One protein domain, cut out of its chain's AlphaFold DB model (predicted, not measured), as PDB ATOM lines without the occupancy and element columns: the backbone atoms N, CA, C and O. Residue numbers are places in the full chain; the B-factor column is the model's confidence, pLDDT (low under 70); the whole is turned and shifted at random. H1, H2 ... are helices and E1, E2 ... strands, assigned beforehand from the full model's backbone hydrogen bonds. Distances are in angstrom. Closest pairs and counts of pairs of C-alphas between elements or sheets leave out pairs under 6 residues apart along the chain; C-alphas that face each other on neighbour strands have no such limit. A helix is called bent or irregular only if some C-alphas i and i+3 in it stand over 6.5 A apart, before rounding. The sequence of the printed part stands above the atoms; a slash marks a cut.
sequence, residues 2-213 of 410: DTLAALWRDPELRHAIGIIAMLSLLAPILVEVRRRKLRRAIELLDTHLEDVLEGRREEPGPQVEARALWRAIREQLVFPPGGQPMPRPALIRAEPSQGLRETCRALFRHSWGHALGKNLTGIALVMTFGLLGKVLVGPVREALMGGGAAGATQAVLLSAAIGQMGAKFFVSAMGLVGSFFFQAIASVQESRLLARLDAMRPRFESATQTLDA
ATOM      1  N   ASP A   2     -39.819 -60.219  37.838       60.53
ATOM      2  CA  ASP A   2     -40.869 -60.762  36.957       60.53
ATOM      3  C   ASP A   2     -41.367 -59.790  35.877       60.53
ATOM      4  O   ASP A   2     -41.714 -60.205  34.773       60.53
ATOM      5  N   THR A   3     -41.310 -58.480  36.132       60.34
ATOM      6  CA  THR A   3     -41.640 -57.437  35.145       60.34
ATOM      7  C   THR A   3     -40.646 -57.387  33.979       60.34
ATOM      8  O   THR A   3     -41.062 -57.258  32.831       60.34
ATOM      9  N   LEU A   4     -39.344 -57.568  34.239       62.53
ATOM     10  CA  LEU A   4     -38.313 -57.666  33.193       62.53
ATOM     11  C   LEU A   4     -38.433 -58.968  32.392       62.53
ATOM     12  O   LEU A   4     -38.236 -58.965  31.178       62.53
ATOM     13  N   ALA A   5     -38.809 -60.067  33.052       68.06
ATOM     14  CA  ALA A   5     -39.073 -61.337  32.382       68.06
ATOM     15  C   ALA A   5     -40.319 -61.271  31.478       68.06
ATOM     16  O   ALA A   5     -40.328 -61.868  30.405       68.06
ATOM     17  N   ALA A   6     -41.350 -60.516  31.874       64.50
ATOM     18  CA  ALA A   6     -42.538 -60.270  31.054       64.50
ATOM     19  C   ALA A   6     -42.239 -59.358  29.847       64.50
ATOM     20  O   ALA A   6     -42.677 -59.661  28.737       64.50
ATOM     21  N   LEU A   7     -41.426 -58.309  30.032       64.81
ATOM     22  CA  LEU A   7     -40.922 -57.440  28.955       64.81
ATOM     23  C   LEU A   7     -40.180 -58.244  27.871       64.81
ATOM     24  O   LEU A   7     -40.353 -57.998  26.680       64.81
ATOM     25  N   TRP A   8     -39.405 -59.257  28.271       72.88
ATOM     26  CA  TRP A   8     -38.657 -60.126  27.355       72.88
ATOM     27  C   TRP A   8     -39.504 -61.161  26.599       72.88
ATOM     28  O   TRP A   8     -38.980 -61.853  25.727       72.88
ATOM     29  N   ARG A   9     -40.805 -61.295  26.876       79.94
ATOM     30  CA  ARG A   9     -41.669 -62.196  26.089       79.94
ATOM     31  C   ARG A   9     -42.134 -61.552  24.788       79.94
ATOM     32  O   ARG A   9     -42.272 -62.248  23.784       79.94
ATOM     33  N   ASP A  10     -42.278 -60.232  24.765       83.19
ATOM     34  CA  ASP A  10     -42.712 -59.486  23.587       83.19
ATOM     35  C   ASP A  10     -41.595 -59.459  22.520       83.19
ATOM     36  O   ASP A  10     -40.518 -58.902  22.761       83.19
ATOM     37  N   PRO A  11     -41.780 -60.098  21.348       86.62
ATOM     38  CA  PRO A  11     -40.759 -60.113  20.310       86.62
ATOM     39  C   PRO A  11     -40.478 -58.706  19.781       86.62
ATOM     40  O   PRO A  11     -39.325 -58.359  19.568       86.62
ATOM     41  N   GLU A  12     -41.481 -57.856  19.612       86.44
ATOM     42  CA  GLU A  12     -41.316 -56.542  18.982       86.44
ATOM     43  C   GLU A  12     -40.551 -55.581  19.875       86.44
ATOM     44  O   GLU A  12     -39.679 -54.846  19.412       86.44
ATOM     45  N   LEU A  13     -40.833 -55.641  21.177       85.62
ATOM     46  CA  LEU A  13     -40.072 -54.886  22.158       85.62
ATOM     47  C   LEU A  13     -38.600 -55.323  22.177       85.62
ATOM     48  O   LEU A  13     -37.712 -54.473  22.206       85.62
ATOM     49  N   ARG A  14     -38.331 -56.632  22.101       88.94
ATOM     50  CA  ARG A  14     -36.961 -57.162  22.026       88.94
ATOM     51  C   ARG A  14     -36.217 -56.683  20.789       88.94
ATOM     52  O   ARG A  14     -35.064 -56.285  20.913       88.94
ATOM     53  N   HIS A  15     -36.863 -56.682  19.623       91.19
ATOM     54  CA  HIS A  15     -36.250 -56.164  18.400       91.19
ATOM     55  C   HIS A  15     -35.944 -54.668  18.533       91.19
ATOM     56  O   HIS A  15     -34.827 -54.258  18.235       91.19
ATOM     57  N   ALA A  16     -36.878 -53.861  19.047       88.81
ATOM     58  CA  ALA A  16     -36.659 -52.425  19.232       88.81
ATOM     59  C   ALA A  16     -35.517 -52.128  20.220       88.81
ATOM     60  O   ALA A  16     -34.606 -51.365  19.901       88.81
ATOM     61  N   ILE A  17     -35.509 -52.779  21.389       88.31
ATOM     62  CA  ILE A  17     -34.425 -52.640  22.376       88.31
ATOM     63  C   ILE A  17     -33.097 -53.136  21.791       88.31
ATOM     64  O   ILE A  17     -32.074 -52.478  21.962       88.31
ATOM     65  N   GLY A  18     -33.107 -54.262  21.073       90.06
ATOM     66  CA  GLY A  18     -31.929 -54.821  20.413       90.06
ATOM     67  C   GLY A  18     -31.335 -53.873  19.372       90.06
ATOM     68  O   GLY A  18     -30.124 -53.664  19.366       90.06
ATOM     69  N   ILE A  19     -32.173 -53.233  18.550       91.94
ATOM     70  CA  ILE A  19     -31.724 -52.229  17.579       91.94
ATOM     71  C   ILE A  19     -31.141 -51.011  18.303       91.94
ATOM     72  O   ILE A  19     -30.035 -50.590  17.975       91.94
ATOM     73  N   ILE A  20     -31.819 -50.472  19.322       90.31
ATOM     74  CA  ILE A  20     -31.308 -49.330  20.100       90.31
ATOM     75  C   ILE A  20     -29.964 -49.660  20.755       90.31
ATOM     76  O   ILE A  20     -29.035 -48.854  20.688       90.31
ATOM     77  N   ALA A  21     -29.824 -50.849  21.345       89.44
ATOM     78  CA  ALA A  21     -28.574 -51.302  21.943       89.44
ATOM     79  C   ALA A  21     -27.464 -51.442  20.890       89.44
ATOM     80  O   ALA A  21     -26.358 -50.940  21.090       89.44
ATOM     81  N   MET A  22     -27.767 -52.049  19.738       93.50
ATOM     82  CA  MET A  22     -26.827 -52.179  18.625       93.50
ATOM     83  C   MET A  22     -26.361 -50.806  18.127       93.50
ATOM     84  O   MET A  22     -25.161 -50.585  17.991       93.50
ATOM     85  N   LEU A  23     -27.280 -49.862  17.905       91.31
ATOM     86  CA  LEU A  23     -26.956 -48.501  17.467       91.31
ATOM     87  C   LEU A  23     -26.130 -47.748  18.519       91.31
ATOM     88  O   LEU A  23     -25.165 -47.070  18.163       91.31
ATOM     89  N   SER A  24     -26.455 -47.923  19.803       89.19
ATOM     90  CA  SER A  24     -25.731 -47.314  20.927       89.19
ATOM     91  C   SER A  24     -24.295 -47.832  21.047       89.19
ATOM     92  O   SER A  24     -23.417 -47.087  21.471       89.19
ATOM     93  N   LEU A  25     -24.033 -49.082  20.649       90.38
ATOM     94  CA  LEU A  25     -22.688 -49.664  20.603       90.38
ATOM     95  C   LEU A  25     -21.945 -49.326  19.303       90.38
ATOM     96  O   LEU A  25     -20.735 -49.103  19.321       90.38
ATOM     97  N   LEU A  26     -22.650 -49.245  18.175       91.94
ATOM     98  CA  LEU A  26     -22.054 -48.958  16.870       91.94
ATOM     99  C   LEU A  26     -21.609 -47.492  16.746       91.94
ATOM    100  O   LEU A  26     -20.528 -47.214  16.222       91.94
ATOM    101  N   ALA A  27     -22.405 -46.549  17.259       88.88
ATOM    102  CA  ALA A  27     -22.097 -45.119  17.222       88.88
ATOM    103  C   ALA A  27     -20.707 -44.771  17.808       88.88
ATOM    104  O   ALA A  27     -19.914 -44.152  17.093       88.88
ATOM    105  N   PRO A  28     -20.332 -45.183  19.039       88.06
ATOM    106  CA  PRO A  28     -19.018 -44.872  19.604       88.06
ATOM    107  C   PRO A  28     -17.866 -45.561  18.860       88.06
ATOM    108  O   PRO A  28     -16.783 -44.981  18.766       88.06
ATOM    109  N   ILE A  29     -18.085 -46.749  18.280       90.25
ATOM    110  CA  ILE A  29     -17.083 -47.430  17.442       90.25
ATOM    111  C   ILE A  29     -16.789 -46.593  16.192       90.25
ATOM    112  O   ILE A  29     -15.625 -46.345  15.872       90.25
ATOM    113  N   LEU A  30     -17.828 -46.097  15.512       91.31
ATOM    114  CA  LEU A  30     -17.669 -45.232  14.339       91.31
ATOM    115  C   LEU A  30     -16.950 -43.919  14.683       91.31
ATOM    116  O   LEU A  30     -16.100 -43.464  13.911       91.31
ATOM    117  N   VAL A  31     -17.247 -43.325  15.845       89.56
ATOM    118  CA  VAL A  31     -16.545 -42.117  16.311       89.56
ATOM    119  C   VAL A  31     -15.076 -42.412  16.623       89.56
ATOM    120  O   VAL A  31     -14.210 -41.644  16.205       89.56
ATOM    121  N   GLU A  32     -14.754 -43.553  17.236       90.25
ATOM    122  CA  GLU A  32     -13.364 -43.941  17.514       90.25
ATOM    123  C   GLU A  32     -12.574 -44.212  16.219       90.25
ATOM    124  O   GLU A  32     -11.418 -43.801  16.096       90.25
ATOM    125  N   VAL A  33     -13.190 -44.830  15.203       90.94
ATOM    126  CA  VAL A  33     -12.568 -44.981  13.873       90.94
ATOM    127  C   VAL A  33     -12.262 -43.612  13.264       90.94
ATOM    128  O   VAL A  33     -11.155 -43.388  12.762       90.94
ATOM    129  N   ARG A  34     -13.207 -42.665  13.341       90.88
ATOM    130  CA  ARG A  34     -12.997 -41.292  12.860       90.88
ATOM    131  C   ARG A  34     -11.879 -40.593  13.630       90.88
ATOM    132  O   ARG A  34     -11.014 -39.978  13.010       90.88
ATOM    133  N   ARG A  35     -11.859 -40.726  14.956       91.31
ATOM    134  CA  ARG A  35     -10.820 -40.180  15.835       91.31
ATOM    135  C   ARG A  35      -9.437 -40.690  15.445       91.31
ATOM    136  O   ARG A  35      -8.499 -39.906  15.390       91.31
ATOM    137  N   ARG A  36      -9.294 -41.989  15.156       91.31
ATOM    138  CA  ARG A  36      -8.015 -42.577  14.720       91.31
ATOM    139  C   ARG A  36      -7.552 -42.017  13.377       91.31
ATOM    140  O   ARG A  36      -6.368 -41.731  13.236       91.31
ATOM    141  N   LYS A  37      -8.466 -41.825  12.419       90.62
ATOM    142  CA  LYS A  37      -8.145 -41.175  11.135       90.62
ATOM    143  C   LYS A  37      -7.664 -39.737  11.339       90.62
ATOM    144  O   LYS A  37      -6.592 -39.393  10.863       90.62
ATOM    145  N   LEU A  38      -8.399 -38.938  12.116       89.31
ATOM    146  CA  LEU A  38      -8.010 -37.558  12.437       89.31
ATOM    147  C   LEU A  38      -6.698 -37.483  13.220       89.31
ATOM    148  O   LEU A  38      -5.879 -36.618  12.944       89.31
ATOM    149  N   ARG A  39      -6.454 -38.409  14.152       91.81
ATOM    150  CA  ARG A  39      -5.174 -38.479  14.864       91.81
ATOM    151  C   ARG A  39      -4.012 -38.683  13.895       91.81
ATOM    152  O   ARG A  39      -3.046 -37.940  13.971       91.81
ATOM    153  N   ARG A  40      -4.125 -39.652  12.981       91.88
ATOM    154  CA  ARG A  40      -3.091 -39.891  11.962       91.88
ATOM    155  C   ARG A  40      -2.898 -38.674  11.062       91.88
ATOM    156  O   ARG A  40      -1.771 -38.378  10.697       91.88
ATOM    157  N   ALA A  41      -3.974 -37.961  10.734       90.06
ATOM    158  CA  ALA A  41      -3.893 -36.734   9.953       90.06
ATOM    159  C   ALA A  41      -3.135 -35.619  10.689       90.06
ATOM    160  O   ALA A  41      -2.308 -34.953  10.076       90.06
ATOM    161  N   ILE A  42      -3.375 -35.452  11.995       89.56
ATOM    162  CA  ILE A  42      -2.634 -34.506  12.843       89.56
ATOM    163  C   ILE A  42      -1.159 -34.917  12.942       89.56
ATOM    164  O   ILE A  42      -0.292 -34.066  12.828       89.56
ATOM    165  N   GLU A  43      -0.858 -36.207  13.108       90.75
ATOM    166  CA  GLU A  43       0.525 -36.710  13.157       90.75
ATOM    167  C   GLU A  43       1.268 -36.511  11.826       90.75
ATOM    168  O   GLU A  43       2.429 -36.111  11.820       90.75
ATOM    169  N   LEU A  44       0.602 -36.740  10.689       89.56
ATOM    170  CA  LEU A  44       1.167 -36.459   9.364       89.56
ATOM    171  C   LEU A  44       1.405 -34.965   9.149       89.56
ATOM    172  O   LEU A  44       2.418 -34.578   8.579       89.56
ATOM    173  N   LEU A  45       0.476 -34.127   9.608       88.50
ATOM    174  CA  LEU A  45       0.632 -32.684   9.540       88.50
ATOM    175  C   LEU A  45       1.803 -32.217  10.410       88.50
ATOM    176  O   LEU A  45       2.630 -31.473   9.914       88.50
ATOM    177  N   ASP A  46       1.909 -32.688  11.655       88.75
ATOM    178  CA  ASP A  46       3.001 -32.345  12.579       88.75
ATOM    179  C   ASP A  46       4.372 -32.780  12.036       88.75
ATOM    180  O   ASP A  46       5.330 -32.016  12.065       88.75
ATOM    181  N   THR A  47       4.465 -33.993  11.485       89.12
ATOM    182  CA  THR A  47       5.727 -34.524  10.937       89.12
ATOM    183  C   THR A  47       6.189 -33.820   9.666       89.12
ATOM    184  O   THR A  47       7.392 -33.734   9.440       89.12
ATOM    185  N   HIS A  48       5.265 -33.318   8.848       87.31
ATOM    186  CA  HIS A  48       5.580 -32.660   7.578       87.31
ATOM    187  C   HIS A  48       5.370 -31.146   7.605       87.31
ATOM    188  O   HIS A  48       5.462 -30.509   6.560       87.31
ATOM    189  N   LEU A  49       5.087 -30.561   8.770       85.06
ATOM    190  CA  LEU A  49       4.768 -29.142   8.887       85.06
ATOM    191  C   LEU A  49       5.900 -28.272   8.337       85.06
ATOM    192  O   LEU A  49       5.655 -27.400   7.511       85.06
ATOM    193  N   GLU A  50       7.133 -28.547   8.758       83.38
ATOM    194  CA  GLU A  50       8.323 -27.812   8.320       83.38
ATOM    195  C   GLU A  50       8.567 -27.987   6.819       83.38
ATOM    196  O   GLU A  50       8.723 -26.999   6.110       83.38
ATOM    197  N   ASP A  51       8.502 -29.217   6.299       83.25
ATOM    198  CA  ASP A  51       8.692 -29.490   4.867       83.25
ATOM    199  C   ASP A  51       7.687 -28.734   3.988       83.25
ATOM    200  O   ASP A  51       8.028 -28.256   2.903       83.25
ATOM    201  N   VAL A  52       6.434 -28.648   4.442       83.50
ATOM    202  CA  VAL A  52       5.360 -27.991   3.695       83.50
ATOM    203  C   VAL A  52       5.456 -26.466   3.822       83.50
ATOM    204  O   VAL A  52       5.272 -25.760   2.832       83.50
ATOM    205  N   LEU A  53       5.810 -25.939   5.000       80.06
ATOM    206  CA  LEU A  53       6.085 -24.508   5.182       80.06
ATOM    207  C   LEU A  53       7.296 -24.056   4.357       80.06
ATOM    208  O   LEU A  53       7.272 -22.995   3.747       80.06
ATOM    209  N   GLU A  54       8.334 -24.881   4.268       77.50
ATOM    210  CA  GLU A  54       9.518 -24.601   3.456       77.50
ATOM    211  C   GLU A  54       9.281 -24.759   1.945       77.50
ATOM    212  O   GLU A  54      10.179 -24.481   1.151       77.50
ATOM    213  N   GLY A  55       8.099 -25.223   1.529       75.06
ATOM    214  CA  GLY A  55       7.785 -25.477   0.125       75.06
ATOM    215  C   GLY A  55       8.528 -26.677  -0.474       75.06
ATOM    216  O   GLY A  55       8.491 -26.864  -1.686       75.06
ATOM    217  N   ARG A  56       9.169 -27.524   0.349       80.50
ATOM    218  CA  ARG A  56       9.722 -28.823  -0.089       80.50
ATOM    219  C   ARG A  56       8.611 -29.814  -0.439       80.50
ATOM    220  O   ARG A  56       8.838 -30.775  -1.172       80.50
ATOM    221  N   ARG A  57       7.413 -29.582   0.102       78.38
ATOM    222  CA  ARG A  57       6.175 -30.297  -0.211       78.38
ATOM    223  C   ARG A  57       5.022 -29.329  -0.425       78.38
ATOM    224  O   ARG A  57       4.876 -28.362   0.308       78.38
ATOM    225  N   GLU A  58       4.143 -29.663  -1.364       76.94
ATOM    226  CA  GLU A  58       2.884 -28.933  -1.571       76.94
ATOM    227  C   GLU A  58       1.813 -29.305  -0.529       76.94
ATOM    228  O   GLU A  58       1.000 -28.467  -0.127       76.94
ATOM    229  N   GLU A  59       1.809 -30.563  -0.066       83.44
ATOM    230  CA  GLU A  59       0.812 -31.100   0.865       83.44
ATOM    231  C   GLU A  59       1.448 -32.061   1.893       83.44
ATOM    232  O   GLU A  59       2.395 -32.786   1.568       83.44
ATOM    233  N   PRO A  60       0.912 -32.142   3.129       80.94
ATOM    234  CA  PRO A  60       1.462 -32.995   4.191       80.94
ATOM    235  C   PRO A  60       1.244 -34.499   3.954       80.94
ATOM    236  O   PRO A  60       1.870 -35.324   4.615       80.94
ATOM    237  N   GLY A  61       0.366 -34.892   3.024       83.50
ATOM    238  CA  GLY A  61       0.153 -36.295   2.670       83.50
ATOM    239  C   GLY A  61      -1.180 -36.580   1.964       83.50
ATOM    240  O   GLY A  61      -1.990 -35.678   1.760       83.50
ATOM    241  N   PRO A  62      -1.458 -37.856   1.631       85.06
ATOM    242  CA  PRO A  62      -2.623 -38.245   0.826       85.06
ATOM    243  C   PRO A  62      -3.962 -38.161   1.580       85.06
ATOM    244  O   PRO A  62      -5.035 -38.197   0.968       85.06
ATOM    245  N   GLN A  63      -3.936 -38.070   2.914       87.38
ATOM    246  CA  GLN A  63      -5.149 -38.064   3.732       87.38
ATOM    247  C   GLN A  63      -5.956 -36.781   3.514       87.38
ATOM    248  O   GLN A  63      -5.443 -35.672   3.648       87.38
ATOM    249  N   VAL A  64      -7.246 -36.931   3.209       87.81
ATOM    250  CA  VAL A  64      -8.163 -35.804   2.964       87.81
ATOM    251  C   VAL A  64      -8.266 -34.908   4.197       87.81
ATOM    252  O   VAL A  64      -8.294 -33.689   4.072       87.81
ATOM    253  N   GLU A  65      -8.264 -35.502   5.390       87.94
ATOM    254  CA  GLU A  65      -8.324 -34.786   6.662       87.94
ATOM    255  C   GLU A  65      -7.063 -33.950   6.910       87.94
ATOM    256  O   GLU A  65      -7.175 -32.803   7.331       87.94
ATOM    257  N   ALA A  66      -5.879 -34.489   6.600       86.44
ATOM    258  CA  ALA A  66      -4.618 -33.759   6.742       86.44
ATOM    259  C   ALA A  66      -4.568 -32.572   5.773       86.44
ATOM    260  O   ALA A  66      -4.186 -31.472   6.159       86.44
ATOM    261  N   ARG A  67      -5.042 -32.769   4.537       87.50
ATOM    262  CA  ARG A  67      -5.159 -31.699   3.536       87.50
ATOM    263  C   ARG A  67      -6.166 -30.629   3.939       87.50
ATOM    264  O   ARG A  67      -5.911 -29.454   3.719       87.50
ATOM    265  N   ALA A  68      -7.289 -31.005   4.547       86.94
ATOM    266  CA  ALA A  68      -8.266 -30.043   5.051       86.94
ATOM    267  C   ALA A  68      -7.690 -29.190   6.196       86.94
ATOM    268  O   ALA A  68      -7.845 -27.973   6.179       86.94
ATOM    269  N   LEU A  69      -6.976 -29.810   7.142       86.25
ATOM    270  CA  LEU A  69      -6.274 -29.086   8.208       86.25
ATOM    271  C   LEU A  69      -5.172 -28.177   7.646       86.25
ATOM    272  O   LEU A  69      -5.036 -27.036   8.075       86.25
ATOM    273  N   TRP A  70      -4.426 -28.655   6.647       88.00
ATOM    274  CA  TRP A  70      -3.413 -27.857   5.963       88.00
ATOM    275  C   TRP A  70      -4.003 -26.660   5.220       88.00
ATOM    276  O   TRP A  70      -3.441 -25.577   5.296       88.00
ATOM    277  N   ARG A  71      -5.148 -26.804   4.543       85.81
ATOM    278  CA  ARG A  71      -5.820 -25.666   3.893       85.81
ATOM    279  C   ARG A  71      -6.173 -24.570   4.893       85.81
ATOM    280  O   ARG A  71      -5.890 -23.415   4.608       85.81
ATOM    281  N   ALA A  72      -6.684 -24.941   6.069       84.31
ATOM    282  CA  ALA A  72      -6.983 -23.982   7.129       84.31
ATOM    283  C   ALA A  72      -5.725 -23.235   7.616       84.31
ATOM    284  O   ALA A  72      -5.788 -22.041   7.883       84.31
ATOM    285  N   ILE A  73      -4.569 -23.909   7.685       83.44
ATOM    286  CA  ILE A  73      -3.277 -23.252   7.960       83.44
ATOM    287  C   ILE A  73      -2.867 -22.344   6.802       83.44
ATOM    288  O   ILE A  73      -2.469 -21.202   7.012       83.44
ATOM    289  N   ARG A  74      -2.968 -22.844   5.570       83.00
ATOM    290  CA  ARG A  74      -2.532 -22.145   4.364       83.00
ATOM    291  C   ARG A  74      -3.297 -20.847   4.136       83.00
ATOM    292  O   ARG A  74      -2.699 -19.874   3.704       83.00
ATOM    293  N   GLU A  75      -4.586 -20.820   4.452       81.50
ATOM    294  CA  GLU A  75      -5.421 -19.613   4.392       81.50
ATOM    295  C   GLU A  75      -4.978 -18.529   5.386       81.50
ATOM    296  O   GLU A  75      -5.245 -17.348   5.176       81.50
ATOM    297  N   GLN A  76      -4.264 -18.909   6.448       78.62
ATOM    298  CA  GLN A  76      -3.726 -17.972   7.431       78.62
ATOM    299  C   GLN A  76      -2.285 -17.543   7.145       78.62
ATOM    300  O   GLN A  76      -1.810 -16.595   7.775       78.62
ATOM    301  N   LEU A  77      -1.587 -18.201   6.217       76.81
ATOM    302  CA  LEU A  77      -0.240 -17.810   5.813       76.81
ATOM    303  C   LEU A  77      -0.285 -16.514   4.995       76.81
ATOM    304  O   LEU A  77      -1.100 -16.352   4.089       76.81
ATOM    305  N   VAL A  78       0.621 -15.585   5.304       70.50
ATOM    306  CA  VAL A  78       0.784 -14.340   4.532       70.50
ATOM    307  C   VAL A  78       1.407 -14.640   3.168       70.50
ATOM    308  O   VAL A  78       0.986 -14.081   2.158       70.50
ATOM    309  N   PHE A  79       2.360 -15.574   3.138       68.19
ATOM    310  CA  PHE A  79       3.018 -16.043   1.924       68.19
ATOM    311  C   PHE A  79       2.705 -17.528   1.717       68.19
ATOM    312  O   PHE A  79       3.123 -18.346   2.536       68.19
ATOM    313  N   PRO A  80       1.962 -17.912   0.667       61.88
ATOM    314  CA  PRO A  80       1.726 -19.318   0.370       61.88
ATOM    315  C   PRO A  80       3.004 -19.991  -0.173       61.88
ATOM    316  O   PRO A  80       3.781 -19.350  -0.890       61.88
ATOM    317  N   PRO A  81       3.237 -21.283   0.133       61.78
ATOM    318  CA  PRO A  81       4.389 -22.014  -0.395       61.78
ATOM    319  C   PRO A  81       4.317 -22.126  -1.926       61.78
ATOM    320  O   PRO A  81       3.244 -22.352  -2.483       61.78
ATOM    321  N   GLY A  82       5.466 -21.971  -2.594       57.81
ATOM    322  CA  GLY A  82       5.618 -22.157  -4.046       57.81
ATOM    323  C   GLY A  82       5.817 -20.883  -4.882       57.81
ATOM    324  O   GLY A  82       6.091 -20.998  -6.072       57.81
ATOM    325  N   GLY A  83       5.716 -19.683  -4.293       55.91
ATOM    326  CA  GLY A  83       5.868 -18.414  -5.029       55.91
ATOM    327  C   GLY A  83       7.200 -17.679  -4.830       55.91
ATOM    328  O   GLY A  83       7.700 -17.062  -5.767       55.91
ATOM    329  N   GLN A  84       7.774 -17.719  -3.623       58.88
ATOM    330  CA  GLN A  84       8.992 -16.995  -3.220       58.88
ATOM    331  C   GLN A  84       9.696 -17.739  -2.068       58.88
ATOM    332  O   GLN A  84       9.034 -18.515  -1.371       58.88
ATOM    333  N   PRO A  85      11.011 -17.534  -1.839       58.91
ATOM    334  CA  PRO A  85      11.678 -18.057  -0.648       58.91
ATOM    335  C   PRO A  85      10.980 -17.512   0.604       58.91
ATOM    336  O   PRO A  85      10.964 -16.304   0.831       58.91
ATOM    337  N   MET A  86      10.365 -18.398   1.396       61.38
ATOM    338  CA  MET A  86       9.657 -17.974   2.601       61.38
ATOM    339  C   MET A  86      10.639 -17.361   3.607       61.38
ATOM    340  O   MET A  86      11.653 -17.996   3.923       61.38
ATOM    341  N   PRO A  87      10.339 -16.172   4.164       60.69
ATOM    342  CA  PRO A  87      11.059 -15.687   5.329       60.69
ATOM    343  C   PRO A  87      10.863 -16.688   6.473       60.69
ATOM    344  O   PRO A  87       9.757 -17.176   6.705       60.69
ATOM    345  N   ARG A  88      11.955 -17.028   7.165       64.88
ATOM    346  CA  ARG A  88      11.904 -17.817   8.399       64.88
ATOM    347  C   ARG A  88      11.941 -16.860   9.588       64.88
ATOM    348  O   ARG A  88      12.859 -16.039   9.632       64.88
ATOM    349  N   PRO A  89      11.038 -16.989  10.570       66.75
ATOM    350  CA  PRO A  89       9.867 -17.882  10.635       66.75
ATOM    351  C   PRO A  89       8.722 -17.466   9.688       66.75
ATOM    352  O   PRO A  89       8.594 -16.293   9.338       66.75
ATOM    353  N   ALA A  90       7.876 -18.425   9.287       74.81
ATOM    354  CA  ALA A  90       6.783 -18.174   8.345       74.81
ATOM    355  C   ALA A  90       5.710 -17.263   8.964       74.81
ATOM    356  O   ALA A  90       5.263 -17.489  10.088       74.81
ATOM    357  N   LEU A  91       5.275 -16.238   8.229       71.69
ATOM    358  CA  LEU A  91       4.335 -15.250   8.756       71.69
ATOM    359  C   LEU A  91       2.883 -15.720   8.655       71.69
ATOM    360  O   LEU A  91       2.410 -16.087   7.574       71.69
ATOM    361  N   ILE A  92       2.165 -15.643   9.775       77.50
ATOM    362  CA  ILE A  92       0.738 -15.965   9.881       77.50
ATOM    363  C   ILE A  92      -0.078 -14.740  10.308       77.50
ATOM    364  O   ILE A  92       0.373 -13.914  11.102       77.50
ATOM    365  N   ARG A  93      -1.297 -14.618   9.775       69.19
ATOM    366  CA  ARG A  93      -2.198 -13.477  10.017       69.19
ATOM    367  C   ARG A  93      -2.800 -13.468  11.420       69.19
ATOM    368  O   ARG A  93      -3.005 -12.407  11.988       69.19
ATOM    369  N   ALA A  94      -3.101 -14.643  11.961       68.56
ATOM    370  CA  ALA A  94      -3.752 -14.808  13.255       68.56
ATOM    371  C   ALA A  94      -3.208 -16.048  13.963       68.56
ATOM    372  O   ALA A  94      -2.548 -16.884  13.341       68.56
ATOM    373  N   GLU A  95      -3.501 -16.182  15.259       67.06
ATOM    374  CA  GLU A  95      -3.155 -17.404  15.970       67.06
ATOM    375  C   GLU A  95      -3.844 -18.619  15.314       67.06
ATOM    376  O   GLU A  95      -5.076 -18.695  15.237       67.06
ATOM    377  N   PRO A  96      -3.063 -19.626  14.907       64.31
ATOM    378  CA  PRO A  96      -3.543 -20.772  14.146       64.31
ATOM    379  C   PRO A  96      -4.359 -21.717  15.021       64.31
ATOM    380  O   PRO A  96      -5.155 -22.517  14.530       64.31
ATOM    381  N   SER A  97      -4.200 -21.587  16.340       68.94
ATOM    382  CA  SER A  97      -4.795 -22.446  17.349       68.94
ATOM    383  C   SER A  97      -6.325 -22.458  17.270       68.94
ATOM    384  O   SER A  97      -6.923 -23.529  17.365       68.94
ATOM    385  N   GLN A  98      -6.979 -21.317  17.034       75.06
ATOM    386  CA  GLN A  98      -8.441 -21.250  17.053       75.06
ATOM    387  C   GLN A  98      -9.070 -21.821  15.773       75.06
ATOM    388  O   GLN A  98      -9.907 -22.724  15.857       75.06
ATOM    389  N   GLY A  99      -8.604 -21.388  14.597       76.06
ATOM    390  CA  GLY A  99      -9.108 -21.875  13.306       76.06
ATOM    391  C   GLY A  99      -8.850 -23.371  13.086       76.06
ATOM    392  O   GLY A  99      -9.726 -24.105  12.618       76.06
ATOM    393  N   LEU A 100      -7.683 -23.871  13.514       80.19
ATOM    394  CA  LEU A 100      -7.378 -25.304  13.478       80.19
ATOM    395  C   LEU A 100      -8.275 -26.110  14.416       80.19
ATOM    396  O   LEU A 100      -8.759 -27.177  14.030       80.19
ATOM    397  N   ARG A 101      -8.524 -25.619  15.637       85.44
ATOM    398  CA  ARG A 101      -9.434 -26.279  16.585       85.44
ATOM    399  C   ARG A 101     -10.844 -26.360  16.013       85.44
ATOM    400  O   ARG A 101     -11.457 -27.423  16.089       85.44
ATOM    401  N   GLU A 102     -11.351 -25.285  15.422       87.06
ATOM    402  CA  GLU A 102     -12.687 -25.251  14.816       87.06
ATOM    403  C   GLU A 102     -12.798 -26.195  13.618       87.06
ATOM    404  O   GLU A 102     -13.715 -27.018  13.571       87.06
ATOM    405  N   THR A 103     -11.813 -26.180  12.719       86.00
ATOM    406  CA  THR A 103     -11.754 -27.096  11.569       86.00
ATOM    407  C   THR A 103     -11.684 -28.555  12.024       86.00
ATOM    408  O   THR A 103     -12.407 -29.419  11.523       86.00
ATOM    409  N   CYS A 104     -10.863 -28.847  13.033       85.94
ATOM    410  CA  CYS A 104     -10.730 -30.181  13.612       85.94
ATOM    411  C   CYS A 104     -12.041 -30.652  14.269       85.94
ATOM    412  O   CYS A 104     -12.490 -31.779  14.032       85.94
ATOM    413  N   ARG A 105     -12.718 -29.770  15.021       88.50
ATOM    414  CA  ARG A 105     -14.053 -30.034  15.583       88.50
ATOM    415  C   ARG A 105     -15.083 -30.288  14.491       88.50
ATOM    416  O   ARG A 105     -15.850 -31.241  14.613       88.50
ATOM    417  N   ALA A 106     -15.097 -29.487  13.427       88.12
ATOM    418  CA  ALA A 106     -16.009 -29.675  12.305       88.12
ATOM    419  C   ALA A 106     -15.790 -31.052  11.654       88.12
ATOM    420  O   ALA A 106     -16.721 -31.852  11.551       88.12
ATOM    421  N   LEU A 107     -14.542 -31.400  11.324       87.44
ATOM    422  CA  LEU A 107     -14.194 -32.694  10.725       87.44
ATOM    423  C   LEU A 107     -14.521 -33.897  11.624       87.44
ATOM    424  O   LEU A 107     -14.796 -34.990  11.110       87.44
ATOM    425  N   PHE A 108     -14.481 -33.722  12.947       87.00
ATOM    426  CA  PHE A 108     -14.864 -34.740  13.924       87.00
ATOM    427  C   PHE A 108     -16.392 -34.888  14.036       87.00
ATOM    428  O   PHE A 108     -16.920 -36.007  13.991       87.00
ATOM    429  N   ARG A 109     -17.112 -33.760  14.110       86.62
ATOM    430  CA  ARG A 109     -18.573 -33.694  14.286       86.62
ATOM    431  C   ARG A 109     -19.358 -34.055  13.028       86.62
ATOM    432  O   ARG A 109     -20.460 -34.578  13.159       86.62
ATOM    433  N   HIS A 110     -18.797 -33.865  11.834       85.88
ATOM    434  CA  HIS A 110     -19.395 -34.307  10.564       85.88
ATOM    435  C   HIS A 110     -19.234 -35.814  10.291       85.88
ATOM    436  O   HIS A 110     -19.376 -36.276   9.161       85.88
ATOM    437  N   SER A 111     -18.935 -36.616  11.315       84.69
ATOM    438  CA  SER A 111     -18.882 -38.067  11.169       84.69
ATOM    439  C   SER A 111     -20.262 -38.710  11.235       84.69
ATOM    440  O   SER A 111     -21.130 -38.302  12.004       84.69
ATOM    441  N   TRP A 112     -20.430 -39.801  10.487       82.00
ATOM    442  CA  TRP A 112     -21.629 -40.642  10.548       82.00
ATOM    443  C   TRP A 112     -21.944 -41.121  11.971       82.00
ATOM    444  O   TRP A 112     -23.107 -41.170  12.353       82.00
ATOM    445  N   GLY A 113     -20.918 -41.404  12.785       82.12
ATOM    446  CA  GLY A 113     -21.100 -41.764  14.194       82.12
ATOM    447  C   GLY A 113     -21.768 -40.654  15.016       82.12
ATOM    448  O   GLY A 113     -22.633 -40.945  15.835       82.12
ATOM    449  N   HIS A 114     -21.437 -39.384  14.753       85.12
ATOM    450  CA  HIS A 114     -22.102 -38.237  15.384       85.12
ATOM    451  C   HIS A 114     -23.532 -38.035  14.898       85.12
ATOM    452  O   HIS A 114     -24.400 -37.740  15.714       85.12
ATOM    453  N   ALA A 115     -23.789 -38.211  13.601       86.62
ATOM    454  CA  ALA A 115     -25.150 -38.161  13.073       86.62
ATOM    455  C   ALA A 115     -26.030 -39.250  13.711       86.62
ATOM    456  O   ALA A 115     -27.125 -38.961  14.188       86.62
ATOM    457  N   LEU A 116     -25.516 -40.481  13.799       86.12
ATOM    458  CA  LEU A 116     -26.225 -41.610  14.395       86.12
ATOM    459  C   LEU A 116     -26.488 -41.398  15.892       86.12
ATOM    460  O   LEU A 116     -27.615 -41.567  16.345       86.12
ATOM    461  N   GLY A 117     -25.465 -40.986  16.647       83.06
ATOM    462  CA  GLY A 117     -25.579 -40.764  18.087       83.06
ATOM    463  C   GLY A 117     -26.517 -39.611  18.450       83.06
ATOM    464  O   GLY A 117     -27.341 -39.763  19.347       83.06
ATOM    465  N   LYS A 118     -26.472 -38.488  17.715       86.00
ATOM    466  CA  LYS A 118     -27.394 -37.352  17.926       86.00
ATOM    467  C   LYS A 118     -28.849 -37.716  17.639       86.00
ATOM    468  O   LYS A 118     -29.746 -37.255  18.336       86.00
ATOM    469  N   ASN A 119     -29.078 -38.558  16.633       89.94
ATOM    470  CA  ASN A 119     -30.422 -38.958  16.225       89.94
ATOM    471  C   ASN A 119     -30.965 -40.153  17.020       89.94
ATOM    472  O   ASN A 119     -32.117 -40.532  16.821       89.94
ATOM    473  N   LEU A 120     -30.185 -40.740  17.935       86.56
ATOM    474  CA  LEU A 120     -30.549 -41.970  18.642       86.56
ATOM    475  C   LEU A 120     -31.817 -41.806  19.493       86.56
ATOM    476  O   LEU A 120     -32.691 -42.671  19.465       86.56
ATOM    477  N   THR A 121     -31.976 -40.659  20.160       86.94
ATOM    478  CA  THR A 121     -33.215 -40.318  20.882       86.94
ATOM    479  C   THR A 121     -34.410 -40.201  19.933       86.94
ATOM    480  O   THR A 121     -35.489 -40.698  20.242       86.94
ATOM    481  N   GLY A 122     -34.223 -39.593  18.757       87.69
ATOM    482  CA  GLY A 122     -35.272 -39.474  17.741       87.69
ATOM    483  C   GLY A 122     -35.699 -40.834  17.187       87.69
ATOM    484  O   GLY A 122     -36.890 -41.123  17.117       87.69
ATOM    485  N   ILE A 123     -34.736 -41.706  16.878       89.06
ATOM    486  CA  ILE A 123     -34.990 -43.084  16.428       89.06
ATOM    487  C   ILE A 123     -35.758 -43.862  17.504       89.06
ATOM    488  O   ILE A 123     -36.743 -44.529  17.193       89.06
ATOM    489  N   ALA A 124     -35.353 -43.732  18.771       88.12
ATOM    490  CA  ALA A 124     -36.039 -44.363  19.894       88.12
ATOM    491  C   ALA A 124     -37.488 -43.887  20.026       88.12
ATOM    492  O   ALA A 124     -38.384 -44.710  20.183       88.12
ATOM    493  N   LEU A 125     -37.735 -42.580  19.899       89.38
ATOM    494  CA  LEU A 125     -39.084 -42.017  19.947       89.38
ATOM    495  C   LEU A 125     -39.958 -42.534  18.804       89.38
ATOM    496  O   LEU A 125     -41.080 -42.962  19.059       89.38
ATOM    497  N   VAL A 126     -39.449 -42.550  17.569       91.38
ATOM    498  CA  VAL A 126     -40.187 -43.082  16.411       91.38
ATOM    499  C   VAL A 126     -40.555 -44.553  16.629       91.38
ATOM    500  O   VAL A 126     -41.700 -44.938  16.392       91.38
ATOM    501  N   MET A 127     -39.627 -45.365  17.147       88.44
ATOM    502  CA  MET A 127     -39.908 -46.761  17.499       88.44
ATOM    503  C   MET A 127     -40.964 -46.875  18.602       88.44
ATOM    504  O   MET A 127     -41.905 -47.654  18.464       88.44
ATOM    505  N   THR A 128     -40.853 -46.084  19.669       88.62
ATOM    506  CA  THR A 128     -41.825 -46.077  20.769       88.62
ATOM    507  C   THR A 128     -43.219 -45.685  20.287       88.62
ATOM    508  O   THR A 128     -44.182 -46.377  20.608       88.62
ATOM    509  N   PHE A 129     -43.348 -44.629  19.479       89.31
ATOM    510  CA  PHE A 129     -44.638 -44.201  18.931       89.31
ATOM    511  C   PHE A 129     -45.227 -45.223  17.958       89.31
ATOM    512  O   PHE A 129     -46.428 -45.482  18.018       89.31
ATOM    513  N   GLY A 130     -44.406 -45.864  17.120       87.56
ATOM    514  CA  GLY A 130     -44.860 -46.959  16.259       87.56
ATOM    515  C   GLY A 130     -45.396 -48.148  17.064       87.56
ATOM    516  O   GLY A 130     -46.471 -48.673  16.772       87.56
ATOM    517  N   LEU A 131     -44.692 -48.530  18.135       87.50
ATOM    518  CA  LEU A 131     -45.116 -49.600  19.040       87.50
ATOM    519  C   LEU A 131     -46.388 -49.231  19.817       87.50
ATOM    520  O   LEU A 131     -47.269 -50.075  19.969       87.50
ATOM    521  N   LEU A 132     -46.516 -47.983  20.275       85.88
ATOM    522  CA  LEU A 132     -47.733 -47.478  20.922       85.88
ATOM    523  C   LEU A 132     -48.921 -47.469  19.958       85.88
ATOM    524  O   LEU A 132     -50.001 -47.927  20.323       85.88
ATOM    525  N   GLY A 133     -48.718 -47.018  18.717       86.06
ATOM    526  CA  GLY A 133     -49.735 -47.053  17.667       86.06
ATOM    527  C   GLY A 133     -50.267 -48.467  17.439       86.06
ATOM    528  O   GLY A 133     -51.473 -48.669  17.331       86.06
ATOM    529  N   LYS A 134     -49.388 -49.472  17.478       86.25
ATOM    530  CA  LYS A 134     -49.802 -50.873  17.374       86.25
ATOM    531  C   LYS A 134     -50.644 -51.344  18.564       86.25
ATOM    532  O   LYS A 134     -51.644 -52.032  18.361       86.25
ATOM    533  N   VAL A 135     -50.282 -50.954  19.790       83.62
ATOM    534  CA  VAL A 135     -51.064 -51.275  21.002       83.62
ATOM    535  C   VAL A 135     -52.446 -50.605  20.964       83.62
ATOM    536  O   VAL A 135     -53.440 -51.212  21.360       83.62
ATOM    537  N   LEU A 136     -52.530 -49.377  20.440       82.50
ATOM    538  CA  LEU A 136     -53.793 -48.655  20.265       82.50
ATOM    539  C   LEU A 136     -54.718 -49.329  19.239       82.50
ATOM    540  O   LEU A 136     -55.924 -49.415  19.462       82.50
ATOM    541  N   VAL A 137     -54.166 -49.821  18.126       84.56
ATOM    542  CA  VAL A 137     -54.953 -50.412  17.031       84.56
ATOM    543  C   VAL A 137     -55.420 -51.842  17.326       84.56
ATOM    544  O   VAL A 137     -56.491 -52.216  16.849       84.56
ATOM    545  N   GLY A 138     -54.658 -52.631  18.090       79.62
ATOM    546  CA  GLY A 138     -55.025 -54.006  18.453       79.62
ATOM    547  C   GLY A 138     -55.659 -54.095  19.848       79.62
ATOM    548  O   GLY A 138     -56.874 -53.943  19.960       79.62
ATOM    549  N   PRO A 139     -54.859 -54.277  20.917       76.19
ATOM    550  CA  PRO A 139     -55.344 -54.524  22.278       76.19
ATOM    551  C   PRO A 139     -56.384 -53.524  22.800       76.19
ATOM    552  O   PRO A 139     -57.380 -53.920  23.399       76.19
ATOM    553  N   VAL A 140     -56.175 -52.221  22.581       76.69
ATOM    554  CA  VAL A 140     -57.113 -51.190  23.065       76.69
ATOM    555  C   VAL A 140     -58.409 -51.208  22.266       76.69
ATOM    556  O   VAL A 140     -59.490 -51.125  22.843       76.69
ATOM    557  N   ARG A 141     -58.324 -51.356  20.941       78.12
ATOM    558  CA  ARG A 141     -59.506 -51.471  20.088       78.12
ATOM    559  C   ARG A 141     -60.313 -52.725  20.419       78.12
ATOM    560  O   ARG A 141     -61.531 -52.637  20.495       78.12
ATOM    561  N   GLU A 142     -59.658 -53.857  20.653       76.38
ATOM    562  CA  GLU A 142     -60.296 -55.111  21.077       76.38
ATOM    563  C   GLU A 142     -60.975 -54.964  22.446       76.38
ATOM    564  O   GLU A 142     -62.124 -55.375  22.606       76.38
ATOM    565  N   ALA A 143     -60.328 -54.289  23.403       72.19
ATOM    566  CA  ALA A 143     -60.905 -54.003  24.719       72.19
ATOM    567  C   ALA A 143     -62.102 -53.027  24.672       72.19
ATOM    568  O   ALA A 143     -62.971 -53.075  25.544       72.19
ATOM    569  N   LEU A 144     -62.158 -52.136  23.676       73.56
ATOM    570  CA  LEU A 144     -63.257 -51.180  23.488       73.56
ATOM    571  C   LEU A 144     -64.405 -51.742  22.632       73.56
ATOM    572  O   LEU A 144     -65.561 -51.432  22.898       73.56
ATOM    573  N   MET A 145     -64.105 -52.558  21.615       74.12
ATOM    574  CA  MET A 145     -65.096 -53.122  20.685       74.12
ATOM    575  C   MET A 145     -65.645 -54.488  21.116       74.12
ATOM    576  O   MET A 145     -66.717 -54.874  20.657       74.12
ATOM    577  N   GLY A 146     -64.976 -55.213  22.019       64.56
ATOM    578  CA  GLY A 146     -65.418 -56.509  22.554       64.56
ATOM    579  C   GLY A 146     -66.611 -56.450  23.525       64.56
ATOM    580  O   GLY A 146     -66.721 -57.306  24.399       64.56
ATOM    581  N   GLY A 147     -67.485 -55.444  23.398       52.66
ATOM    582  CA  GLY A 147     -68.513 -55.002  24.355       52.66
ATOM    583  C   GLY A 147     -69.675 -55.957  24.671       52.66
ATOM    584  O   GLY A 147     -70.773 -55.489  24.954       52.66
ATOM    585  N   GLY A 148     -69.467 -57.273  24.643       55.19
ATOM    586  CA  GLY A 148     -70.461 -58.277  25.043       55.19
ATOM    587  C   GLY A 148     -70.205 -58.955  26.397       55.19
ATOM    588  O   GLY A 148     -71.100 -59.624  26.905       55.19
ATOM    589  N   ALA A 149     -69.016 -58.815  26.995       52.72
ATOM    590  CA  ALA A 149     -68.644 -59.523  28.225       52.72
ATOM    591  C   ALA A 149     -68.467 -58.568  29.419       52.72
ATOM    592  O   ALA A 149     -67.837 -57.520  29.312       52.72
ATOM    593  N   ALA A 150     -69.048 -58.948  30.560       56.09
ATOM    594  CA  ALA A 150     -69.169 -58.186  31.806       56.09
ATOM    595  C   ALA A 150     -67.929 -57.351  32.201       56.09
ATOM    596  O   ALA A 150     -66.790 -57.818  32.103       56.09
ATOM    597  N   GLY A 151     -68.164 -56.148  32.745       59.38
ATOM    598  CA  GLY A 151     -67.167 -55.090  32.997       59.38
ATOM    599  C   GLY A 151     -65.901 -55.467  33.787       59.38
ATOM    600  O   GLY A 151     -64.900 -54.761  33.692       59.38
ATOM    601  N   ALA A 152     -65.878 -56.600  34.496       62.41
ATOM    602  CA  ALA A 152     -64.660 -57.131  35.118       62.41
ATOM    603  C   ALA A 152     -63.618 -57.611  34.083       62.41
ATOM    604  O   ALA A 152     -62.421 -57.410  34.271       62.41
ATOM    605  N   THR A 153     -64.055 -58.201  32.965       70.19
ATOM    606  CA  THR A 153     -63.156 -58.680  31.895       70.19
ATOM    607  C   THR A 153     -62.566 -57.530  31.079       70.19
ATOM    608  O   THR A 153     -61.384 -57.550  30.735       70.19
ATOM    609  N   GLN A 154     -63.347 -56.470  30.862       73.81
ATOM    610  CA  GLN A 154     -62.891 -55.260  30.184       73.81
ATOM    611  C   GLN A 154     -61.818 -54.512  30.989       73.81
ATOM    612  O   GLN A 154     -60.807 -54.101  30.423       73.81
ATOM    613  N   ALA A 155     -61.985 -54.391  32.312       75.31
ATOM    614  CA  ALA A 155     -61.000 -53.748  33.185       75.31
ATOM    615  C   ALA A 155     -59.641 -54.477  33.182       75.31
ATOM    616  O   ALA A 155     -58.590 -53.833  33.186       75.31
ATOM    617  N   VAL A 156     -59.646 -55.814  33.116       78.81
ATOM    618  CA  VAL A 156     -58.421 -56.627  33.020       78.81
ATOM    619  C   VAL A 156     -57.714 -56.415  31.679       78.81
ATOM    620  O   VAL A 156     -56.495 -56.232  31.660       78.81
ATOM    621  N   LEU A 157     -58.457 -56.370  30.567       75.06
ATOM    622  CA  LEU A 157     -57.894 -56.108  29.236       75.06
ATOM    623  C   LEU A 157     -57.316 -54.691  29.121       75.06
ATOM    624  O   LEU A 157     -56.221 -54.513  28.588       75.06
ATOM    625  N   LEU A 158     -58.003 -53.690  29.680       76.25
ATOM    626  CA  LEU A 158     -57.514 -52.309  29.705       76.25
ATOM    627  C   LEU A 158     -56.257 -52.166  30.572       76.25
ATOM    628  O   LEU A 158     -55.293 -51.532  30.152       76.25
ATOM    629  N   SER A 159     -56.233 -52.795  31.750       81.56
ATOM    630  CA  SER A 159     -55.056 -52.819  32.627       81.56
ATOM    631  C   SER A 159     -53.851 -53.478  31.944       81.56
ATOM    632  O   SER A 159     -52.742 -52.937  31.967       81.56
ATOM    633  N   ALA A 160     -54.068 -54.596  31.242       77.62
ATOM    634  CA  ALA A 160     -53.028 -55.258  30.459       77.62
ATOM    635  C   ALA A 160     -52.519 -54.377  29.302       77.62
ATOM    636  O   ALA A 160     -51.307 -54.289  29.090       77.62
ATOM    637  N   ALA A 161     -53.411 -53.679  28.592       77.56
ATOM    638  CA  ALA A 161     -53.041 -52.753  27.523       77.56
ATOM    639  C   ALA A 161     -52.242 -51.544  28.049       77.56
ATOM    640  O   ALA A 161     -51.233 -51.169  27.452       77.56
ATOM    641  N   ILE A 162     -52.625 -50.980  29.201       81.75
ATOM    642  CA  ILE A 162     -51.876 -49.906  29.874       81.75
ATOM    643  C   ILE A 162     -50.481 -50.399  30.280       81.75
ATOM    644  O   ILE A 162     -49.488 -49.710  30.039       81.75
ATOM    645  N   GLY A 163     -50.375 -51.612  30.832       79.81
ATOM    646  CA  GLY A 163     -49.088 -52.236  31.149       79.81
ATOM    647  C   GLY A 163     -48.198 -52.417  29.913       79.81
ATOM    648  O   GLY A 163     -47.002 -52.121  29.961       79.81
ATOM    649  N   GLN A 164     -48.779 -52.825  28.780       78.00
ATOM    650  CA  GLN A 164     -48.069 -52.930  27.503       78.00
ATOM    651  C   GLN A 164     -47.620 -51.564  26.971       78.00
ATOM    652  O   GLN A 164     -46.492 -51.452  26.493       78.00
ATOM    653  N   MET A 165     -48.439 -50.513  27.093       80.12
ATOM    654  CA  MET A 165     -48.026 -49.150  26.737       80.12
ATOM    655  C   MET A 165     -46.856 -48.673  27.597       80.12
ATOM    656  O   MET A 165     -45.857 -48.196  27.057       80.12
ATOM    657  N   GLY A 166     -46.941 -48.866  28.917       82.94
ATOM    658  CA  GLY A 166     -45.871 -48.550  29.865       82.94
ATOM    659  C   GLY A 166     -44.551 -49.235  29.504       82.94
ATOM    660  O   GLY A 166     -43.497 -48.602  29.479       82.94
ATOM    661  N   ALA A 167     -44.619 -50.511  29.123       81.56
ATOM    662  CA  ALA A 167     -43.474 -51.278  28.647       81.56
ATOM    663  C   ALA A 167     -42.819 -50.689  27.383       81.56
ATOM    664  O   ALA A 167     -41.593 -50.721  27.265       81.56
ATOM    665  N   LYS A 168     -43.591 -50.117  26.447       85.19
ATOM    666  CA  LYS A 168     -43.027 -49.514  25.225       85.19
ATOM    667  C   LYS A 168     -42.240 -48.231  25.507       85.19
ATOM    668  O   LYS A 168     -41.244 -47.990  24.829       85.19
ATOM    669  N   PHE A 169     -42.595 -47.459  26.540       86.19
ATOM    670  CA  PHE A 169     -41.820 -46.275  26.951       86.19
ATOM    671  C   PHE A 169     -40.386 -46.605  27.389       86.19
ATOM    672  O   PHE A 169     -39.507 -45.742  27.322       86.19
ATOM    673  N   PHE A 170     -40.117 -47.858  27.767       85.56
ATOM    674  CA  PHE A 170     -38.766 -48.318  28.079       85.56
ATOM    675  C   PHE A 170     -37.803 -48.181  26.885       85.56
ATOM    676  O   PHE A 170     -36.622 -47.905  27.084       85.56
ATOM    677  N   VAL A 171     -38.294 -48.293  25.643       86.38
ATOM    678  CA  VAL A 171     -37.482 -48.089  24.428       86.38
ATOM    679  C   VAL A 171     -36.960 -46.652  24.362       86.38
ATOM    680  O   VAL A 171     -35.769 -46.440  24.131       86.38
ATOM    681  N   SER A 172     -37.812 -45.663  24.650       86.75
ATOM    682  CA  SER A 172     -37.405 -44.254  24.729       86.75
ATOM    683  C   SER A 172     -36.403 -44.008  25.853       86.75
ATOM    684  O   SER A 172     -35.421 -43.297  25.645       86.75
ATOM    685  N   ALA A 173     -36.615 -44.613  27.027       87.44
ATOM    686  CA  ALA A 173     -35.684 -44.496  28.148       87.44
ATOM    687  C   ALA A 173     -34.296 -45.052  27.786       87.44
ATOM    688  O   ALA A 173     -33.285 -44.390  28.014       87.44
ATOM    689  N   MET A 174     -34.244 -46.219  27.135       86.25
ATOM    690  CA  MET A 174     -32.999 -46.806  26.632       86.25
ATOM    691  C   MET A 174     -32.329 -45.932  25.569       86.25
ATOM    692  O   MET A 174     -31.112 -45.770  25.595       86.25
ATOM    693  N   GLY A 175     -33.105 -45.332  24.664       84.94
ATOM    694  CA  GLY A 175     -32.574 -44.396  23.674       84.94
ATOM    695  C   GLY A 175     -31.953 -43.151  24.309       84.94
ATOM    696  O   GLY A 175     -30.879 -42.708  23.909       84.94
ATOM    697  N   LEU A 176     -32.588 -42.613  25.347       88.06
ATOM    698  CA  LEU A 176     -32.097 -41.451  26.082       88.06
ATOM    699  C   LEU A 176     -30.813 -41.776  26.865       88.06
ATOM    700  O   LEU A 176     -29.839 -41.030  26.780       88.06
ATOM    701  N   VAL A 177     -30.765 -42.927  27.544       88.44
ATOM    702  CA  VAL A 177     -29.545 -43.418  28.211       88.44
ATOM    703  C   VAL A 177     -28.419 -43.653  27.200       88.44
ATOM    704  O   VAL A 177     -27.287 -43.225  27.428       88.44
ATOM    705  N   GLY A 178     -28.723 -44.277  26.058       85.50
ATOM    706  CA  GLY A 178     -27.764 -44.496  24.975       85.50
ATOM    707  C   GLY A 178     -27.204 -43.188  24.411       85.50
ATOM    708  O   GLY A 178     -25.999 -43.076  24.194       85.50
ATOM    709  N   SER A 179     -28.054 -42.171  24.250       88.81
ATOM    710  CA  SER A 179     -27.658 -40.833  23.794       88.81
ATOM    711  C   SER A 179     -26.722 -40.136  24.787       88.81
ATOM    712  O   SER A 179     -25.671 -39.629  24.392       88.81
ATOM    713  N   PHE A 180     -27.017 -40.198  26.092       89.31
ATOM    714  CA  PHE A 180     -26.118 -39.662  27.120       89.31
ATOM    715  C   PHE A 180     -24.769 -40.374  27.149       89.31
ATOM    716  O   PHE A 180     -23.723 -39.721  27.203       89.31
ATOM    717  N   PHE A 181     -24.774 -41.706  27.077       90.00
ATOM    718  CA  PHE A 181     -23.546 -42.493  27.036       90.00
ATOM    719  C   PHE A 181     -22.702 -42.148  25.803       90.00
ATOM    720  O   PHE A 181     -21.493 -41.924  25.907       90.00
ATOM    721  N   PHE A 182     -23.349 -42.024  24.642       90.38
ATOM    722  CA  PHE A 182     -22.706 -41.575  23.416       90.38
ATOM    723  C   PHE A 182     -22.093 -40.179  23.570       90.38
ATOM    724  O   PHE A 182     -20.925 -39.987  23.232       90.38
ATOM    725  N   GLN A 183     -22.843 -39.213  24.105       89.19
ATOM    726  CA  GLN A 183     -22.378 -37.837  24.279       89.19
ATOM    727  C   GLN A 183     -21.178 -37.753  25.231       89.19
ATOM    728  O   GLN A 183     -20.220 -37.033  24.943       89.19
ATOM    729  N   ALA A 184     -21.186 -38.527  26.321       89.62
ATOM    730  CA  ALA A 184     -20.058 -38.617  27.242       89.62
ATOM    731  C   ALA A 184     -18.800 -39.155  26.541       89.62
ATOM    732  O   ALA A 184     -17.732 -38.544  26.619       89.62
ATOM    733  N   ILE A 185     -18.924 -40.255  25.787       90.00
ATOM    734  CA  ILE A 185     -17.801 -40.823  25.029       90.00
ATOM    735  C   ILE A 185     -17.303 -39.844  23.964       90.00
ATOM    736  O   ILE A 185     -16.095 -39.631  23.853       90.00
ATOM    737  N   ALA A 186     -18.205 -39.240  23.191       87.88
ATOM    738  CA  ALA A 186     -17.858 -38.297  22.135       87.88
ATOM    739  C   ALA A 186     -17.109 -37.076  22.694       87.88
ATOM    740  O   ALA A 186     -16.075 -36.704  22.144       87.88
ATOM    741  N   SER A 187     -17.557 -36.526  23.828       89.12
ATOM    742  CA  SER A 187     -16.895 -35.413  24.527       89.12
ATOM    743  C   SER A 187     -15.481 -35.769  25.006       89.12
ATOM    744  O   SER A 187     -14.526 -35.015  24.785       89.12
ATOM    745  N   VAL A 188     -15.305 -36.960  25.592       90.69
ATOM    746  CA  VAL A 188     -13.978 -37.453  26.006       90.69
ATOM    747  C   VAL A 188     -13.068 -37.648  24.791       90.69
ATOM    748  O   VAL A 188     -11.878 -37.324  24.834       90.69
ATOM    749  N   GLN A 189     -13.601 -38.176  23.689       89.00
ATOM    750  CA  GLN A 189     -12.836 -38.380  22.464       89.00
ATOM    751  C   GLN A 189     -12.447 -37.059  21.783       89.00
ATOM    752  O   GLN A 189     -11.297 -36.946  21.354       89.00
ATOM    753  N   GLU A 190     -13.350 -36.073  21.738       90.12
ATOM    754  CA  GLU A 190     -13.092 -34.715  21.237       90.12
ATOM    755  C   GLU A 190     -11.991 -34.044  22.066       90.12
ATOM    756  O   GLU A 190     -10.981 -33.617  21.513       90.12
ATOM    757  N   SER A 191     -12.116 -34.053  23.396       88.56
ATOM    758  CA  SER A 191     -11.116 -33.477  24.306       88.56
ATOM    759  C   SER A 191      -9.726 -34.089  24.107       88.56
ATOM    760  O   SER A 191      -8.730 -33.375  24.031       88.56
ATOM    761  N   ARG A 192      -9.639 -35.417  23.943       89.56
ATOM    762  CA  ARG A 192      -8.361 -36.100  23.670       89.56
ATOM    763  C   ARG A 192      -7.778 -35.755  22.298       89.56
ATOM    764  O   ARG A 192      -6.562 -35.805  22.137       89.56
ATOM    765  N   LEU A 193      -8.623 -35.489  21.303       87.62
ATOM    766  CA  LEU A 193      -8.186 -35.063  19.972       87.62
ATOM    767  C   LEU A 193      -7.625 -33.636  20.028       87.62
ATOM    768  O   LEU A 193      -6.540 -33.388  19.507       87.62
ATOM    769  N   LEU A 194      -8.328 -32.734  20.714       88.12
ATOM    770  CA  LEU A 194      -7.915 -31.343  20.896       88.12
ATOM    771  C   LEU A 194      -6.626 -31.233  21.710       88.12
ATOM    772  O   LEU A 194      -5.726 -30.523  21.292       88.12
ATOM    773  N   ALA A 195      -6.469 -32.016  22.781       87.50
ATOM    774  CA  ALA A 195      -5.218 -32.055  23.540       87.50
ATOM    775  C   ALA A 195      -4.013 -32.472  22.675       87.50
ATOM    776  O   ALA A 195      -2.894 -32.012  22.889       87.50
ATOM    777  N   ARG A 196      -4.226 -33.336  21.672       86.38
ATOM    778  CA  ARG A 196      -3.164 -33.734  20.739       86.38
ATOM    779  C   ARG A 196      -2.850 -32.640  19.723       86.38
ATOM    780  O   ARG A 196      -1.684 -32.453  19.403       86.38
ATOM    781  N   LEU A 197      -3.870 -31.933  19.243       86.44
ATOM    782  CA  LEU A 197      -3.691 -30.750  18.404       86.44
ATOM    783  C   LEU A 197      -2.936 -29.650  19.170       86.44
ATOM    784  O   LEU A 197      -2.020 -29.044  18.631       86.44
ATOM    785  N   ASP A 198      -3.255 -29.458  20.448       85.62
ATOM    786  CA  ASP A 198      -2.574 -28.502  21.321       85.62
ATOM    787  C   ASP A 198      -1.114 -28.893  21.582       85.62
ATOM    788  O   ASP A 198      -0.259 -28.023  21.686       85.62
ATOM    789  N   ALA A 199      -0.788 -30.187  21.610       85.81
ATOM    790  CA  ALA A 199       0.600 -30.639  21.711       85.81
ATOM    791  C   ALA A 199       1.454 -30.287  20.473       85.81
ATOM    792  O   ALA A 199       2.674 -30.231  20.584       85.81
ATOM    793  N   MET A 200       0.833 -30.038  19.313       81.62
ATOM    794  CA  MET A 200       1.513 -29.564  18.096       81.62
ATOM    795  C   MET A 200       1.765 -28.046  18.133       81.62
ATOM    796  O   MET A 200       2.626 -27.542  17.413       81.62
ATOM    797  N   ARG A 201       1.046 -27.307  18.991       81.44
ATOM    798  CA  ARG A 201       1.115 -25.841  19.087       81.44
ATOM    799  C   ARG A 201       2.544 -25.306  19.268       81.44
ATOM    800  O   ARG A 201       2.899 -24.432  18.487       81.44
ATOM    801  N   PRO A 202       3.392 -25.830  20.179       80.75
ATOM    802  CA  PRO A 202       4.740 -25.289  20.374       80.75
ATOM    803  C   PRO A 202       5.615 -25.405  19.122       80.75
ATOM    804  O   PRO A 202       6.379 -24.498  18.809       80.75
ATOM    805  N   ARG A 203       5.475 -26.505  18.370       79.81
ATOM    806  CA  ARG A 203       6.168 -26.686  17.089       79.81
ATOM    807  C   ARG A 203       5.688 -25.685  16.057       79.81
ATOM    808  O   ARG A 203       6.499 -25.041  15.399       79.81
ATOM    809  N   PHE A 204       4.376 -25.512  15.960       77.88
ATOM    810  CA  PHE A 204       3.796 -24.541  15.049       77.88
ATOM    811  C   PHE A 204       4.259 -23.115  15.379       77.88
ATOM    812  O   PHE A 204       4.694 -22.397  14.486       77.88
ATOM    813  N   GLU A 205       4.252 -22.727  16.652       79.00
ATOM    814  CA  GLU A 205       4.737 -21.421  17.128       79.00
ATOM    815  C   GLU A 205       6.254 -21.248  16.975       79.00
ATOM    816  O   GLU A 205       6.726 -20.126  16.837       79.00
ATOM    817  N   SER A 206       7.037 -22.331  16.955       80.19
ATOM    818  CA  SER A 206       8.466 -22.245  16.618       80.19
ATOM    819  C   SER A 206       8.721 -22.057  15.119       80.19
ATOM    820  O   SER A 206       9.693 -21.412  14.734       80.19
ATOM    821  N   ALA A 207       7.847 -22.603  14.269       75.81
ATOM    822  CA  ALA A 207       7.975 -22.541  12.814       75.81
ATOM    823  C   ALA A 207       7.302 -21.299  12.204       75.81
ATOM    824  O   ALA A 207       7.620 -20.905  11.077       75.81
ATOM    825  N   THR A 208       6.376 -20.678  12.936       75.88
ATOM    826  CA  THR A 208       5.558 -19.556  12.467       75.88
ATOM    827  C   THR A 208       5.596 -18.383  13.434       75.88
ATOM    828  O   THR A 208       5.713 -18.555  14.641       75.88
ATOM    829  N   GLN A 209       5.475 -17.171  12.905       78.25
ATOM    830  CA  GLN A 209       5.406 -15.945  13.689       78.25
ATOM    831  C   GLN A 209       4.192 -15.135  13.246       78.25
ATOM    832  O   GLN A 209       3.926 -14.994  12.053       78.25
ATOM    833  N   THR A 210       3.429 -14.610  14.203       76.50
ATOM    834  CA  THR A 210       2.298 -13.739  13.871       76.50
ATOM    835  C   THR A 210       2.797 -12.433  13.263       76.50
ATOM    836  O   THR A 210       3.862 -11.929  13.631       76.50
ATOM    837  N   LEU A 211       2.026 -11.874  12.330       69.69
ATOM    838  CA  LEU A 211       2.364 -10.611  11.672       69.69
ATOM    839  C   LEU A 211       2.574  -9.480  12.693       69.69
ATOM    840  O   LEU A 211       3.533  -8.723  12.572       69.69
ATOM    841  N   ASP A 212       1.746  -9.428  13.740       69.69
ATOM    842  CA  ASP A 212       1.873  -8.449  14.823       69.69
ATOM    843  C   ASP A 212       3.185  -8.616  15.597       69.69
ATOM    844  O   ASP A 212       3.902  -7.642  15.838       69.69
ATOM    845  N   ALA A 213       3.552  -9.858  15.939       63.62
ATOM    846  CA  ALA A 213       4.816 -10.137  16.614       63.62
ATOM    847  C   ALA A 213       6.012  -9.776  15.725       63.62
ATOM    848  O   ALA A 213       6.998  -9.222  16.211       63.62
TER     849      ALA A 213
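This is residues 2 to 213 of the 410 residues of an uncharacterized protein of Myxococcus xanthus (strain DK1622) (UniProt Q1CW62). Look for a long rod of helices: H6 runs along most of its length, H2 lies beside it the same way, and H5 and H4 come one after the other in the opposite direction, making a bundle with them. The tip of the H5 and H6 hairpin sticks out at one end with residues 147 to 152; at the other end H3, the link of residues 75 to 89 and a tiny two-stranded sheet make a small head, while short H1 turns aside near H6. The printed part has 212 residues, with six named helices and two named strands in the order H1 H2 H3 E1 H4 H5 H6 E2; the sheet, E1 beside E2, is parallel, and the class is mostly helix. The whole is extended, with a radius of gyration of the C-alphas of 27.6 A and spans of 96 by 27 by 25 A.

Start at the sheet, where E1, residues 90 to 92, and E2, residues 208 to 210, are parallel neighbours at 40 degrees. There N 92 and O 209 are 3.0 A apart and N 209 and O 90 are 2.8 A apart, both within hydrogen-bond range. With H4, residues 96 to 109, H5, residues 112 to 145, and H6, residues 151 to 207, they form a strand-helix-strand unit, two parallel neighbour strands with helices between. H5 and H6 are a helical hairpin that touches at a shallow tilt of 4 degrees, opposite ways, closest at the C-alphas of Thr 121 and Gly 175, 5.0 A. The hub is H2, residues 11 to 53, which touches H6 at a shallow tilt of 7 degrees, the same way, closest at the C-alphas of Ser 24 and Gly 178, 5.3 A. H2 touches H5 with its residues 12 to 31 alone, at a shallow tilt of 10 degrees, opposite ways; the closest C-alphas, of Ala 27 and Gly 113, are 4.6 A apart. Together H2, H4, H5 and H6 are a bundle, a group of helices mostly at shallow tilts. H4 touches H6, whose residues 190 to 201 alone take part, closest at the C-alphas of Arg 101 and Leu 194, 6.8 A. H3, residues 64 to 74, touches H2 at a steep tilt of 47 degrees, closest at the C-alphas of Ala 41 and Ala 66, 4.4 A; H3 and H6 are apart. H1, residues 2 to 7, is close to H6 but not clearly touching, about perpendicular at 77 degrees, with the C-alphas of Leu 7 and Ala 167 closest at 6.7 A. In H1, H3 and H4 every O i to N i+4 pair is within hydrogen-bond range; H2 has 35 of 39, H5 26 of 30 and H6 47 of 53.

Find C-alpha 90 at (6.783, -18.174, 8.345), where E1 begins. H6 begins far from there, at C-alpha 151, (-67.167, -55.090, 32.997), and runs 84.3 A to C-alpha 207, (7.975, -22.541, 12.814), with E2 following directly. H2 measures 60.8 A, H5 46.3 A, H4 19.8 A, H3 14.8 A and H1 8.7 A; E1 measures 6.6 A and E2 6.8 A. Three helices are irregular: in H2 C-alphas 47 and 50 are 7.7 A apart, in H5 C-alphas 118 and 121 are 7.2 A apart, and in H6, only just, C-alphas 199 and 202 are 6.9 A apart. Look there for kinks of 49 degrees near residue 47, 47 degrees near residue 119 and 30 degrees near residue 200.

The two C-alphas farthest apart are those of Pro 85 and Ala 150, 95.9 A. The printed part has no cut, and the link from H3 to E1, 15 residues, is long. The mean pLDDT of the printed part is 81.3; look for values under 70 at residues 2 to 7, 79 to 89, 93 to 97, 146 to 152 and 211 to 213.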